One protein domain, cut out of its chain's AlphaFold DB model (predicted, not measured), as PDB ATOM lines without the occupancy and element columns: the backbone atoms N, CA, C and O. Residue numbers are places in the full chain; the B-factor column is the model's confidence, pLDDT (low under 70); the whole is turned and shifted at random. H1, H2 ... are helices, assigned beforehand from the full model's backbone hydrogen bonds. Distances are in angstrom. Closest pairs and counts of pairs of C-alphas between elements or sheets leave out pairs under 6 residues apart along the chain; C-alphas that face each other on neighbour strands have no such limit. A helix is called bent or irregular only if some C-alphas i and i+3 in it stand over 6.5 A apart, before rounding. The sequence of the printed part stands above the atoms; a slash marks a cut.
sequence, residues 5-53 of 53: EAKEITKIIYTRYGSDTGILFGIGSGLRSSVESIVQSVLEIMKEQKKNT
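Overview. This is residues 5 to 53 of the 53 residues of an uncharacterized protein of marine sediment metagenome (UniProt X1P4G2). A long helix, H2, makes the length of the domain, and a shorter helix, H1, packs slantwise on it with one end, while a long loop joins the two beyond the other end of H1. Residues 44 to 53, of which 44 to 51 belong to H2, stick out as a free arm. The printed part has 49 residues with two named helices, H1 then H2, and no named strand: all helix. It is loose, with a radius of gyration of the C-alphas of 12.5 A and spans of 41 by 17 by 15 A.

Along the chain. H2, residues 29 to 51, is 34.4 A long and ends at C-alpha 51 (213.285, 249.849, 172.701). It is irregular: C-alphas 30 and 33 are 7.6 A apart. H1, residues 5 to 17, is 18.1 A long and begins at C-alpha 5 (202.835, 250.121, 188.408).

Arrangement. H1 touches H2 with residues 6 to 10 alone; the closest C-alphas, those of Ala 6 and Gln 40, are 5.2 A apart. Their lines stand at a steep tilt of 57 degrees, opposite ways. In H1 every O i to N i+4 pair is within hydrogen-bond range; in H2, 17 of 19.

Size, cuts and confidence. The C-alphas farthest apart, of Thr 21 and Thr 53, are 41.7 A apart. The printed part has no cut. The link from H1 to H2, 11 residues, is long. Only residue 53 has a pLDDT under 70.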
ATOM      1  N   GLU A   5     201.847 251.205 188.386       97.25
ATOM      2  CA  GLU A   5     202.835 250.121 188.408       97.25
ATOM      3  C   GLU A   5     203.926 250.378 189.459       97.25
ATOM      4  O   GLU A   5     204.186 249.522 190.304       97.25
ATOM      5  N   ALA A   6     204.501 251.587 189.472       97.88
ATOM      6  CA  ALA A   6     205.521 251.955 190.450       97.88
ATOM      7  C   ALA A   6     204.993 251.887 191.891       97.88
ATOM      8  O   ALA A   6     205.665 251.344 192.767       97.88
ATOM      9  N   LYS A   7     203.761 252.356 192.134       96.69
ATOM     10  CA  LYS A   7     203.120 252.280 193.459       96.69
ATOM     11  C   LYS A   7     202.916 250.844 193.934       96.69
ATOM     12  O   LYS A   7     203.165 250.552 195.104       96.69
ATOM     13  N   GLU A   8     202.471 249.954 193.047       97.69
ATOM     14  CA  GLU A   8     202.238 248.551 193.400       97.69
ATOM     15  C   GLU A   8     203.554 247.829 193.702       97.69
ATOM     16  O   GLU A   8     203.663 247.142 194.716       97.69
ATOM     17  N   ILE A   9     204.600 248.060 192.904       97.31
ATOM     18  CA  ILE A   9     205.933 247.510 193.183       97.31
ATOM     19  C   ILE A   9     206.464 248.039 194.517       97.31
ATOM     20  O   ILE A   9     206.920 247.250 195.345       97.31
ATOM     21  N   THR A  10     206.358 249.345 194.785       95.62
ATOM     22  CA  THR A  10     206.755 249.896 196.088       95.62
ATOM     23  C   THR A  10     205.978 249.246 197.228       95.62
ATOM     24  O   THR A  10     206.570 248.890 198.244       95.62
ATOM     25  N   LYS A  11     204.669 249.023 197.076       94.25
ATOM     26  CA  LYS A  11     203.874 248.296 198.071       94.25
ATOM     27  C   LYS A  11     204.415 246.888 198.304       94.25
ATOM     28  O   LYS A  11     204.644 246.543 199.458       94.25
ATOM     29  N   ILE A  12     204.692 246.123 197.250       95.44
ATOM     30  CA  ILE A  12     205.265 244.774 197.360       95.44
ATOM     31  C   ILE A  12     206.615 244.804 198.087       95.44
ATOM     32  O   ILE A  12     206.848 243.970 198.960       95.44
ATOM     33  N   ILE A  13     207.484 245.772 197.775       94.25
ATOM     34  CA  ILE A  13     208.788 245.927 198.435       94.25
ATOM     35  C   ILE A  13     208.603 246.169 199.939       94.25
ATOM     36  O   ILE A  13     209.209 245.469 200.744       94.25
ATOM     37  N   TYR A  14     207.733 247.104 200.328       93.00
ATOM     38  CA  TYR A  14     207.449 247.370 201.742       93.00
ATOM     39  C   TYR A  14     206.793 246.173 202.439       93.00
ATOM     40  O   TYR A  14     207.105 245.904 203.589       93.00
ATOM     41  N   THR A  15     205.920 245.428 201.761       91.62
ATOM     42  CA  THR A  15     205.306 244.223 202.333       91.62
ATOM     43  C   THR A  15     206.318 243.096 202.538       91.62
ATOM     44  O   THR A  15     206.198 242.344 203.498       91.62
ATOM     45  N   ARG A  16     207.303 242.945 201.644       93.44
ATOM     46  CA  ARG A  16     208.287 241.851 201.719       93.44
ATOM     47  C   ARG A  16     209.496 242.167 202.590       93.44
ATOM     48  O   ARG A  16     210.057 241.251 203.179       93.44
ATOM     49  N   TYR A  17     209.922 243.424 202.616       93.44
ATOM     50  CA  TYR A  17     211.193 243.840 203.216       93.44
ATOM     51  C   TYR A  17     211.048 244.963 204.244       93.44
ATOM     52  O   TYR A  17     212.031 245.330 204.889       93.44
ATOM     53  N   GLY A  18     209.857 245.550 204.371       91.25
ATOM     54  CA  GLY A  18     209.583 246.549 205.392       91.25
ATOM     55  C   GLY A  18     209.423 245.912 206.770       91.25
ATOM     56  O   GLY A  18     209.023 244.757 206.896       91.25
ATOM     57  N   SER A  19     209.725 246.682 207.809       86.94
ATOM     58  CA  SER A  19     209.363 246.347 209.184       86.94
ATOM     59  C   SER A  19     207.879 246.614 209.450       86.94
ATOM     60  O   SER A  19     207.233 247.393 208.743       86.94
ATOM     61  N   ASP A  20     207.376 246.089 210.567       83.56
ATOM     62  CA  ASP A  20     206.028 246.383 211.081       83.56
ATOM     63  C   ASP A  20     205.802 247.882 211.355       83.56
ATOM     64  O   ASP A  20     204.673 248.366 211.368       83.56
ATOM     65  N   THR A  21     206.883 248.649 211.532       83.88
ATOM     66  CA  THR A  21     206.857 250.110 211.715       83.88
ATOM     67  C   THR A  21     206.856 250.893 210.396       83.88
ATOM     68  O   THR A  21     206.883 252.125 210.406       83.88
ATOM     69  N   GLY A  22     206.832 250.206 209.249       83.12
ATOM     70  CA  GLY A  22     206.848 250.825 207.925       83.12
ATOM     71  C   GLY A  22     208.216 251.372 207.512       83.12
ATOM     72  O   GLY A  22     208.274 252.255 206.658       83.12
ATOM     73  N   ILE A  23     209.303 250.880 208.114       89.75
ATOM     74  CA  ILE A  23     210.677 251.221 207.731       89.75
ATOM     75  C   ILE A  23     211.154 250.217 206.686       89.75
ATOM     76  O   ILE A  23     211.081 249.012 206.908       89.75
ATOM     77  N   LEU A  24     211.695 250.698 205.571       92.88
ATOM     78  CA  LEU A  24     212.287 249.866 204.526       92.88
ATOM     79  C   LEU A  24     213.803 250.085 204.493       92.88
ATOM     80  O   LEU A  24     214.250 251.129 204.041       92.88
ATOM     81  N   PHE A  25     214.609 249.124 204.955       89.06
ATOM     82  CA  PHE A  25     216.083 249.240 204.955       89.06
ATOM     83  C   PHE A  25     216.614 250.551 205.580       89.06
ATOM     84  O   PHE A  25     217.489 251.213 205.029       89.06
ATOM     85  N   GLY A  26     216.047 250.973 206.714       87.56
ATOM     86  CA  GLY A  26     216.398 252.244 207.366       87.56
ATOM     87  C   GLY A  26     215.727 253.486 206.761       87.56
ATOM     88  O   GLY A  26     215.838 254.573 207.321       87.56
ATOM     89  N   ILE A  27     214.978 253.341 205.666       87.56
ATOM     90  CA  ILE A  27     214.160 254.404 205.079       87.56
ATOM     91  C   ILE A  27     212.845 254.488 205.854       87.56
ATOM     92  O   ILE A  27     212.047 253.551 205.843       87.56
ATOM     93  N   GLY A  28     212.618 255.611 206.534       87.31
ATOM     94  CA  GLY A  28     211.375 255.856 207.265       87.31
ATOM     95  C   GLY A  28     210.149 255.933 206.347       87.31
ATOM     96  O   GLY A  28     210.245 256.342 205.190       87.31
ATOM     97  N   SER A  29     208.974 255.613 206.891       85.69
ATOM     98  CA  SER A  29     207.698 255.585 206.158       85.69
ATOM     99  C   SER A  29     207.336 256.914 205.474       85.69
ATOM    100  O   SER A  29     206.723 256.908 204.406       85.69
ATOM    101  N   GLY A  30     207.775 258.053 206.023       89.00
ATOM    102  CA  GLY A  30     207.602 259.382 205.418       89.00
ATOM    103  C   GLY A  30     208.364 259.593 204.101       89.00
ATOM    104  O   GLY A  30     208.052 260.518 203.359       89.00
ATOM    105  N   LEU A  31     209.327 258.725 203.774       93.62
ATOM    106  CA  LEU A  31     210.107 258.765 202.531       93.62
ATOM    107  C   LEU A  31     209.594 257.772 201.478       93.62
ATOM    108  O   LEU A  31     210.257 257.525 200.468       93.62
ATOM    109  N   ARG A  32     208.399 257.204 201.679       91.56
ATOM    110  CA  ARG A  32     207.794 256.257 200.736       91.56
ATOM    111  C   ARG A  32     207.679 256.821 199.317       91.56
ATOM    112  O   ARG A  32     207.981 256.103 198.370       91.56
ATOM    113  N   SER A  33     207.330 258.099 199.160       93.25
ATOM    114  CA  SER A  33     207.251 258.765 197.850       93.25
ATOM    115  C   SER A  33     208.597 258.818 197.115       93.25
ATOM    116  O   SER A  33     208.637 258.777 195.885       93.25
ATOM    117  N   SER A  34     209.712 258.876 197.848       94.88
ATOM    118  CA  SER A  34     211.054 258.806 197.264       94.88
ATOM    119  C   SER A  34     211.330 257.410 196.709       94.88
ATOM    120  O   SER A  34     211.841 257.283 195.600       94.88
ATOM    121  N   VAL A  35     210.916 256.359 197.427       95.06
ATOM    122  CA  VAL A  35     211.014 254.971 196.937       95.06
ATOM    123  C   VAL A  35     210.145 254.772 195.693       95.06
ATOM    124  O   VAL A  35     210.614 254.201 194.713       95.06
ATOM    125  N   GLU A  36     208.917 255.293 195.692       96.62
ATOM    126  CA  GLU A  36     208.039 255.281 194.512       96.62
ATOM    127  C   GLU A  36     208.678 255.980 193.302       96.62
ATOM    128  O   GLU A  36     208.576 255.489 192.178       96.62
ATOM    129  N   SER A  37     209.384 257.092 193.528       97.50
ATOM    130  CA  SER A  37     210.089 257.826 192.470       97.50
ATOM    131  C   SER A  37     211.269 257.031 191.907       97.50
ATOM    132  O   SER A  37     211.424 256.956 190.693       97.50
ATOM    133  N   ILE A  38     212.057 256.374 192.764       96.62
ATOM    134  CA  ILE A  38     213.165 255.508 192.328       96.62
ATOM    135  C   ILE A  38     212.632 254.348 191.481       96.62
ATOM    136  O   ILE A  38     213.155 254.084 190.400       96.62
ATOM    137  N   VAL A  39     211.571 253.674 191.939       97.56
ATOM    138  CA  VAL A  39     210.944 252.573 191.193       97.56
ATOM    139  C   VAL A  39     210.432 253.057 189.835       97.56
ATOM    140  O   VAL A  39     210.674 252.393 188.828       97.56
ATOM    141  N   GLN A  40     209.775 254.220 189.784       98.25
ATOM    142  CA  GLN A  40     209.335 254.834 188.528       98.25
ATOM    143  C   GLN A  40     210.509 255.032 187.557       98.25
ATOM    144  O   GLN A  40     210.416 254.595 186.410       98.25
ATOM    145  N   SER A  41     211.618 255.621 188.013       98.12
ATOM    146  CA  SER A  41     212.796 255.853 187.169       98.12
ATOM    147  C   SER A  41     213.417 254.553 186.656       98.12
ATOM    148  O   SER A  41     213.795 254.466 185.492       98.12
ATOM    149  N   VAL A  42     213.484 253.507 187.487       97.94
ATOM    150  CA  VAL A  42     213.996 252.197 187.054       97.94
ATOM    151  C   VAL A  42     213.111 251.591 185.961       97.94
ATOM    152  O   VAL A  42     213.628 251.107 184.956       97.94
ATOM    153  N   LEU A  43     211.783 251.657 186.109       97.31
ATOM    154  CA  LEU A  43     210.851 251.172 185.085       97.31
ATOM    155  C   LEU A  43     211.003 251.927 183.758       97.31
ATOM    156  O   LEU A  43     210.893 251.320 182.693       97.31
ATOM    157  N   GLU A  44     211.241 253.238 183.809       96.75
ATOM    158  CA  GLU A  44     211.492 254.064 182.623       96.75
ATOM    159  C   GLU A  44     212.785 253.644 181.918       96.75
ATOM    160  O   GLU A  44     212.745 253.328 180.729       96.75
ATOM    161  N   ILE A  45     213.886 253.501 182.664       96.88
ATOM    162  CA  ILE A  45     215.176 253.031 182.131       96.88
ATOM    163  C   ILE A  45     215.026 251.653 181.469       96.88
ATOM    164  O   ILE A  45     215.508 251.433 180.358       96.88
ATOM    165  N   MET A  46     214.316 250.718 182.109       95.81
ATOM    166  CA  MET A  46     214.078 249.384 181.541       95.81
ATOM    167  C   MET A  46     213.254 249.440 180.245       95.81
ATOM    168  O   MET A  46     213.522 248.694 179.301       95.81
ATOM    169  N   LYS A  47     212.250 250.326 180.178       94.62
ATOM    170  CA  LYS A  47     211.434 250.535 178.970       94.62
ATOM    171  C   LYS A  47     212.264 251.128 177.832       94.62
ATOM    172  O   LYS A  47     212.066 250.733 176.685       94.62
ATOM    173  N   GLU A  48     213.180 252.042 178.131       95.06
ATOM    174  CA  GLU A  48     214.102 252.625 177.150       95.06
ATOM    175  C   GLU A  48     215.093 251.589 176.612       95.06
ATOM    176  O   GLU A  48     215.232 251.454 175.398       95.06
ATOM    177  N   GLN A  49     215.710 250.787 177.486       93.44
ATOM    178  CA  GLN A  49     216.627 249.720 177.071       93.44
ATOM    179  C   GLN A  49     215.950 248.702 176.144       93.44
ATOM    180  O   GLN A  49     216.518 248.328 175.120       93.44
ATOM    181  N   LYS A  50     214.701 248.317 176.442       92.12
ATOM    182  CA  LYS A  50     213.930 247.377 175.612       92.12
ATOM    183  C   LYS A  50     213.583 247.921 174.219       92.12
ATOM    184  O   LYS A  50     213.344 247.129 173.320       92.12
ATOM    185  N   LYS A  51     213.518 249.242 174.028       85.81
ATOM    186  CA  LYS A  51     213.285 249.849 172.701       85.81
ATOM    187  C   LYS A  51     214.543 249.881 171.834       85.81
ATOM    188  O   LYS A  51     214.426 249.963 170.617       85.81
ATOM    189  N   ASN A  52     215.714 249.847 172.464       77.88
ATOM    190  CA  ASN A  52     217.015 249.926 171.802       77.88
ATOM    191  C   ASN A  52     217.625 248.540 171.515       77.88
ATOM    192  O   ASN A  52     218.771 248.470 171.077       77.88
ATOM    193  N   THR A  53     216.882 247.462 171.792       65.62
ATOM    194  CA  THR A  53     217.258 246.062 171.525       65.62
ATOM    195  C   THR A  53     216.279 245.466 170.527       65.62
ATOM    196  O   THR A  53     216.733 244.717 169.638       65.62
TER     197      THR A  53